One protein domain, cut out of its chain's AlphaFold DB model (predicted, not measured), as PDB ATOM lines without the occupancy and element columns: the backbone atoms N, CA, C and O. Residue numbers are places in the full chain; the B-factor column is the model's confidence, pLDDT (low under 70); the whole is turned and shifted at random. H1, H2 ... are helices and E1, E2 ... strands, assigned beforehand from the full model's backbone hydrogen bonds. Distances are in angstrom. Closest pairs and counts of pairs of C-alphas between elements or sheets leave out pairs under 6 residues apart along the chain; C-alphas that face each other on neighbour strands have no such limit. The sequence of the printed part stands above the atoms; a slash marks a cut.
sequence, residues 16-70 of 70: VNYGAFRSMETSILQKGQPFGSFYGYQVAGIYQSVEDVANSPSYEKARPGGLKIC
ATOM      1  N   VAL A  16      61.092 -42.935   6.211       93.31
ATOM      2  CA  VAL A  16      60.393 -42.418   5.024       93.31
ATOM      3  C   VAL A  16      58.891 -42.487   5.274       93.31
ATOM      4  O   VAL A  16      58.386 -43.565   5.593       93.31
ATOM      5  N   ASN A  17      58.179 -41.370   5.117       91.94
ATOM      6  CA  ASN A  17      56.717 -41.385   5.150       91.94
ATOM      7  C   ASN A  17      56.193 -42.218   3.976       91.94
ATOM      8  O   ASN A  17      56.688 -42.116   2.852       91.94
ATOM      9  N   TYR A  18      55.221 -43.083   4.241       90.25
ATOM     10  CA  TYR A  18      54.767 -44.079   3.284       90.25
ATOM     11  C   TYR A  18      53.249 -44.215   3.285       90.25
ATOM     12  O   TYR A  18      52.578 -44.009   4.295       90.25
ATOM     13  N   GLY A  19      52.711 -44.623   2.134       82.81
ATOM     14  CA  GLY A  19      51.291 -44.925   2.003       82.81
ATOM     15  C   GLY A  19      50.425 -43.670   2.023       82.81
ATOM     16  O   GLY A  19      49.454 -43.611   2.772       82.81
ATOM     17  N   ALA A  20      50.764 -42.681   1.191       81.81
ATOM     18  CA  ALA A  20      49.926 -41.508   0.982       81.81
ATOM     19  C   ALA A  20      48.561 -41.930   0.406       81.81
ATOM     20  O   ALA A  20      48.442 -42.293  -0.767       81.81
ATOM     21  N   PHE A  21      47.518 -41.882   1.232       78.75
ATOM     22  CA  PHE A  21      46.144 -42.162   0.834       78.75
ATOM     23  C   PHE A  21      45.250 -41.004   1.257       78.75
ATOM     24  O   PHE A  21      45.196 -40.654   2.431       78.75
ATOM     25  N   ARG A  22      44.530 -40.403   0.300       82.81
ATOM     26  CA  ARG A  22      43.630 -39.257   0.553       82.81
ATOM     27  C   ARG A  22      44.304 -38.124   1.345       82.81
ATOM     28  O   ARG A  22      43.726 -37.593   2.288       82.81
ATOM     29  N   SER A  23      45.532 -37.779   0.962       83.50
ATOM     30  CA  SER A  23      46.351 -36.748   1.622       83.50
ATOM     31  C   SER A  23      46.743 -37.061   3.074       83.50
ATOM     32  O   SER A  23      47.123 -36.155   3.809       83.50
ATOM     33  N   MET A  24      46.667 -38.326   3.493       82.62
ATOM     34  CA  MET A  24      47.155 -38.792   4.788       82.62
ATOM     35  C   MET A  24      48.293 -39.788   4.595       82.62
ATOM     36  O   MET A  24      48.198 -40.694   3.770       82.62
ATOM     37  N   GLU A  25      49.341 -39.639   5.396       88.62
ATOM     38  CA  GLU A  25      50.442 -40.593   5.512       88.62
ATOM     39  C   GLU A  25      50.322 -41.243   6.889       88.62
ATOM     40  O   GLU A  25      50.480 -40.581   7.913       88.62
ATOM     41  N   THR A  26      49.948 -42.520   6.921       90.75
ATOM     42  CA  THR A  26      49.652 -43.247   8.170       90.75
ATOM     43  C   THR A  26      50.696 -44.301   8.503       90.75
ATOM     44  O   THR A  26      50.596 -44.948   9.546       90.75
ATOM     45  N   SER A  27      51.704 -44.465   7.648       93.44
ATOM     46  CA  SER A  27      52.776 -45.436   7.816       93.44
ATOM     47  C   SER A  27      54.135 -44.783   7.619       93.44
ATOM     48  O   SER A  27      54.289 -43.842   6.840       93.44
ATOM     49  N   ILE A  28      55.147 -45.337   8.281       93.81
ATOM     50  CA  ILE A  28      56.550 -45.002   8.024       93.81
ATOM     51  C   ILE A  28      57.324 -46.267   7.668       93.81
ATOM     52  O   ILE A  28      57.049 -47.357   8.172       93.81
ATOM     53  N   LEU A  29      58.321 -46.128   6.800       95.00
ATOM     54  CA  LEU A  29      59.347 -47.146   6.607       95.00
ATOM     55  C   LEU A  29      60.504 -46.846   7.548       95.00
ATOM     56  O   LEU A  29      61.096 -45.770   7.478       95.00
ATOM     57  N   GLN A  30      60.839 -47.814   8.395       95.12
ATOM     58  CA  GLN A  30      61.932 -47.706   9.352       95.12
ATOM     59  C   GLN A  30      62.702 -49.022   9.409       95.12
ATOM     60  O   GLN A  30      62.112 -50.104   9.440       95.12
ATOM     61  N   LYS A  31      64.036 -48.939   9.425       95.00
ATOM     62  CA  LYS A  31      64.905 -50.117   9.524       95.00
ATOM     63  C   LYS A  31      64.532 -50.966  10.744       95.00
ATOM     64  O   LYS A  31      64.409 -50.450  11.851       95.00
ATOM     65  N   GLY A  32      64.402 -52.275  10.542       94.19
ATOM     66  CA  GLY A  32      64.039 -53.230  11.593       94.19
ATOM     67  C   GLY A  32      62.535 -53.374  11.841       94.19
ATOM     68  O   GLY A  32      62.148 -54.232  12.633       94.19
ATOM     69  N   GLN A  33      61.697 -52.577  11.171       94.94
ATOM     70  CA  GLN A  33      60.243 -52.702  11.215       94.94
ATOM     71  C   GLN A  33      59.704 -53.395   9.955       94.94
ATOM     72  O   GLN A  33      60.353 -53.364   8.900       94.94
ATOM     73  N   PRO A  34      58.513 -54.012  10.026       95.25
ATOM     74  CA  PRO A  34      57.792 -54.452   8.840       95.25
ATOM     75  C   PRO A  34      57.561 -53.309   7.843       95.25
ATOM     76  O   PRO A  34      57.394 -52.144   8.207       95.25
ATOM     77  N   PHE A  35      57.545 -53.645   6.559       91.88
ATOM     78  CA  PHE A  35      57.242 -52.697   5.498       91.88
ATOM     79  C   PHE A  35      55.793 -52.212   5.618       91.88
ATOM     80  O   PHE A  35      54.866 -53.019   5.687       91.88
ATOM     81  N   GLY A  36      55.602 -50.891   5.616       88.12
ATOM     82  CA  GLY A  36      54.281 -50.269   5.713       88.12
ATOM     83  C   GLY A  36      53.674 -50.255   7.120       88.12
ATOM     84  O   GLY A  36      52.466 -50.056   7.238       88.12
ATOM     85  N   SER A  37      54.473 -50.448   8.177       91.62
ATOM     86  CA  SER A  37      54.007 -50.318   9.564       91.62
ATOM     87  C   SER A  37      53.295 -48.989   9.811       91.62
ATOM     88  O   SER A  37      53.823 -47.924   9.484       91.62
ATOM     89  N   PHE A  38      52.104 -49.063  10.409       91.31
ATOM     90  CA  PHE A  38      51.354 -47.883  10.828       91.31
ATOM     91  C   PHE A  38      52.111 -47.110  11.909       91.31
ATOM     92  O   PHE A  38      52.702 -47.705  12.811       91.31
ATOM     93  N   TYR A  39      52.048 -45.786  11.825       91.56
ATOM     94  CA  TYR A  39      52.635 -44.873  12.792       91.56
ATOM     95  C   TYR A  39      51.630 -43.784  13.150       91.56
ATOM     96  O   TYR A  39      51.113 -43.079  12.285       91.56
ATOM     97  N   GLY A  40      51.330 -43.663  14.438       89.06
ATOM     98  CA  GLY A  40      50.341 -42.726  14.949       89.06
ATOM     99  C   GLY A  40      50.223 -42.807  16.466       89.06
ATOM    100  O   GLY A  40      50.940 -43.566  17.117       89.06
ATOM    101  N   TYR A  41      49.311 -42.012  17.018       90.75
ATOM    102  CA  TYR A  41      49.063 -41.972  18.456       90.75
ATOM    103  C   TYR A  41      48.477 -43.284  18.969       90.75
ATOM    104  O   TYR A  41      47.593 -43.873  18.339       90.75
ATOM    105  N   GLN A  42      48.918 -43.699  20.153       90.94
ATOM    106  CA  GLN A  42      48.304 -44.803  20.866       90.94
ATOM    107  C   GLN A  42      47.141 -44.276  21.711       90.94
ATOM    108  O   GLN A  42      47.279 -43.321  22.473       90.94
ATOM    109  N   VAL A  43      45.971 -44.895  21.561       93.12
ATOM    110  CA  VAL A  43      44.794 -44.558  22.367       93.12
ATOM    111  C   VAL A  43      44.869 -45.326  23.682       93.12
ATOM    112  O   VAL A  43      44.813 -46.553  23.696       93.12
ATOM    113  N   ALA A  44      44.963 -44.591  24.785       93.56
ATOM    114  CA  ALA A  44      44.936 -45.123  26.143       93.56
ATOM    115  C   ALA A  44      43.505 -45.317  26.676       93.56
ATOM    116  O   ALA A  44      43.301 -46.032  27.654       93.56
ATOM    117  N   GLY A  45      42.505 -44.679  26.057       95.06
ATOM    118  CA  GLY A  45      41.100 -44.816  26.435       95.06
ATOM    119  C   GLY A  45      40.260 -43.603  26.046       95.06
ATOM    120  O   GLY A  45      40.539 -42.930  25.055       95.06
ATOM    121  N   ILE A  46      39.232 -43.324  26.844       96.75
ATOM    122  CA  ILE A  46      38.322 -42.183  26.684       96.75
ATOM    123  C   ILE A  46      38.314 -41.397  27.991       96.75
ATOM    124  O   ILE A  46      38.216 -42.015  29.055       96.75
ATOM    125  N   TYR A  47      38.380 -40.066  27.925       97.94
ATOM    126  CA  TYR A  47      38.231 -39.234  29.121       97.94
ATOM    127  C   TYR A  47      36.830 -39.381  29.711       97.94
ATOM    128  O   TYR A  47      35.842 -39.152  29.010       97.94
ATOM    129  N   GLN A  48      36.733 -39.722  30.993       97.88
ATOM    130  CA  GLN A  48      35.442 -39.986  31.643       97.88
ATOM    131  C   GLN A  48      34.792 -38.734  32.249       97.88
ATOM    132  O   GLN A  48      33.571 -38.670  32.359       97.88
ATOM    133  N   SER A  49      35.582 -37.725  32.625       97.69
ATOM    134  CA  SER A  49      35.086 -36.499  33.263       97.69
ATOM    135  C   SER A  49      36.029 -35.312  33.039       97.69
ATOM    136  O   SER A  49      37.088 -35.456  32.424       97.69
ATOM    137  N   VAL A  50      35.635 -34.119  33.499       96.94
ATOM    138  CA  VAL A  50      36.472 -32.906  33.399       96.94
ATOM    139  C   VAL A  50      37.730 -33.060  34.257       96.94
ATOM    140  O   VAL A  50      38.820 -32.669  33.846       96.94
ATOM    141  N   GLU A  51      37.593 -33.706  35.411       97.25
ATOM    142  CA  GLU A  51      38.694 -34.028  36.314       97.25
ATOM    143  C   GLU A  51      39.666 -35.015  35.665       97.25
ATOM    144  O   GLU A  51      40.876 -34.863  35.809       97.25
ATOM    145  N   ASP A  52      39.169 -36.003  34.914       96.69
ATOM    146  CA  ASP A  52      40.026 -36.950  34.191       96.69
ATOM    147  C   ASP A  52      40.864 -36.248  33.107       96.69
ATOM    148  O   ASP A  52      42.046 -36.551  32.946       96.69
ATOM    149  N   VAL A  53      40.296 -35.254  32.411       96.44
ATOM    150  CA  VAL A  53      41.046 -34.418  31.454       96.44
ATOM    151  C   VAL A  53      42.138 -33.610  32.161       96.44
ATOM    152  O   VAL A  53      43.263 -33.560  31.671       96.44
ATOM    153  N   ALA A  54      41.832 -33.000  33.309       95.38
ATOM    154  CA  ALA A  54      42.783 -32.172  34.056       95.38
ATOM    155  C   ALA A  54      43.937 -32.978  34.680       95.38
ATOM    156  O   ALA A  54      45.040 -32.460  34.828       95.38
ATOM    157  N   ASN A  55      43.688 -34.243  35.033       95.31
ATOM    158  CA  ASN A  55      44.645 -35.107  35.731       95.31
ATOM    159  C   ASN A  55      45.399 -36.082  34.811       95.31
ATOM    160  O   ASN A  55      46.090 -36.979  35.292       95.31
ATOM    161  N   SER A  56      45.273 -35.925  33.495       92.38
ATOM    162  CA  SER A  56      45.886 -36.805  32.500       92.38
ATOM    163  C   SER A  56      46.676 -36.013  31.457       92.38
ATOM    164  O   SER A  56      46.385 -34.833  31.252       92.38
ATOM    165  N   PRO A  57      47.625 -36.642  30.733       91.75
ATOM    166  CA  PRO A  57      48.167 -36.058  29.509       91.75
ATOM    167  C   PRO A  57      47.018 -35.657  28.587       91.75
ATOM    168  O   PRO A  57      46.157 -36.485  28.299       91.75
ATOM    169  N   SER A  58      46.979 -34.392  28.174       92.62
ATOM    170  CA  SER A  58      45.887 -33.815  27.391       92.62
ATOM    171  C   SER A  58      46.411 -33.023  26.192       92.62
ATOM    172  O   SER A  58      47.610 -32.802  26.028       92.62
ATOM    173  N   TYR A  59      45.499 -32.640  25.305       93.50
ATOM    174  CA  TYR A  59      45.762 -31.842  24.109       93.50
ATOM    175  C   TYR A  59      44.732 -30.715  24.033       93.50
ATOM    176  O   TYR A  59      43.697 -30.779  24.693       93.50
ATOM    177  N   GLU A  60      44.981 -29.707  23.198       94.75
ATOM    178  CA  GLU A  60      44.217 -28.446  23.148       94.75
ATOM    179  C   GLU A  60      42.682 -28.616  23.097       94.75
ATOM    180  O   GLU A  60      41.943 -27.782  23.608       94.75
ATOM    181  N   LYS A  61      42.182 -29.713  22.510       95.06
ATOM    182  CA  LYS A  61      40.744 -30.005  22.345       95.06
ATOM    183  C   LYS A  61      40.260 -31.226  23.141       95.06
ATOM    184  O   LYS A  61      39.212 -31.795  22.804       95.06
ATOM    185  N   ALA A  62      41.026 -31.660  24.142       95.94
ATOM    186  CA  ALA A  62      40.645 -32.741  25.040       95.94
ATOM    187  C   ALA A  62      39.402 -32.345  25.849       95.94
ATOM    188  O   ALA A  62      39.251 -31.207  26.287       95.94
ATOM    189  N   ARG A  63      38.476 -33.289  25.998       97.19
ATOM    190  CA  ARG A  63      37.191 -33.093  26.675       97.19
ATOM    191  C   ARG A  63      36.650 -34.441  27.149       97.19
ATOM    192  O   ARG A  63      37.036 -35.455  26.558       97.19
ATOM    193  N   PRO A  64      35.733 -34.474  28.130       97.75
ATOM    194  CA  PRO A  64      34.994 -35.691  28.456       97.75
ATOM    195  C   PRO A  64      34.374 -36.309  27.191       97.75
ATOM    196  O   PRO A  64      33.842 -35.592  26.340       97.75
ATOM    197  N   GLY A  65      34.507 -37.626  27.030       96.69
ATOM    198  CA  GLY A  65      34.120 -38.361  25.819       96.69
ATOM    199  C   GLY A  65      35.131 -38.306  24.662       96.69
ATOM    200  O   GLY A  65      34.941 -38.986  23.657       96.69
ATOM    201  N   GLY A  66      36.205 -37.518  24.771       96.38
ATOM    202  CA  GLY A  66      37.311 -37.495  23.808       96.38
ATOM    203  C   GLY A  66      38.300 -38.650  24.001       96.38
ATOM    204  O   GLY A  66      38.369 -39.246  25.076       96.38
ATOM    205  N   LEU A  67      39.091 -38.943  22.963       96.25
ATOM    206  CA  LEU A  67      40.160 -39.945  23.025       96.25
ATOM    207  C   LEU A  67      41.267 -39.493  23.975       96.25
ATOM    208  O   LEU A  67      41.769 -38.381  23.858       96.25
ATOM    209  N   LYS A  68      41.694 -40.380  24.864       95.44
ATOM    210  CA  LYS A  68      42.914 -40.226  25.651       95.44
ATOM    211  C   LYS A  68      44.066 -40.820  24.852       95.44
ATOM    212  O   LYS A  68      44.001 -41.991  24.481       95.44
ATOM    213  N   ILE A  69      45.085 -40.018  24.569       91.69
ATOM    214  CA  ILE A  69      46.274 -40.432  23.814       91.69
ATOM    215  C   ILE A  69      47.487 -40.465  24.744       91.69
ATOM    216  O   ILE A  69      47.570 -39.648  25.662       91.69
ATOM    217  N   CYS A  70      48.385 -41.423  24.529       77.06
ATOM    218  CA  CYS A  70      49.624 -41.602  25.286       77.06
ATOM    219  C   CYS A  70      50.836 -41.664  24.359       77.06
ATOM    220  O   CYS A  70      50.671 -42.151  23.213       77.06
TER     221      CYS A  70
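AT A GLANCE: This is residues 16 to 70 of the 70 residues of an uncharacterized protein of Sphingobacterium daejeonense (UniProt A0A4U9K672). Two small lobes are joined by the long link of residues 30 to 42: one is the antiparallel hairpin E1 and E2, the other holds the two-stranded antiparallel sheet E3 and E4 with short helix H1. The 55 printed residues run E1, E2, E3, H1, E4, mixed helices and strands, with under half in named elements. The whole is only just loose, close to extended: radius of gyration of the C-alphas 15.1 A, spans 40 by 26 by 14 A.

IN THESE COORDINATES: Find C-alpha 16 at (60.393, -42.418, 5.024); E1 runs to 21, and E2 takes 24 to 29, each 14.9 A long. Further on come E3, 43 to 46, 8.1 A; H1, 50 to 54, 6.4 A; and E4, 67 to 69, 6.2 A, ending at (46.274, -40.432, 23.814).

HOW THE PARTS SIT: Between E1 and E2, at 145 degrees, look for N 18 and O 27, 2.9 A apart. Between E3 and E4, at 146 degrees, N 44 and O 68 are 2.8 A apart. In H1 the O i to N i+4 pair is within hydrogen-bond range. E2 and E3 are apart.

THE WHOLE: The farthest C-alphas, Lys 31 and Val 50, are 40.9 A apart. The printed part has no cut; H1 to E4 is also a long link. No printed residue is under 70 in pLDDT.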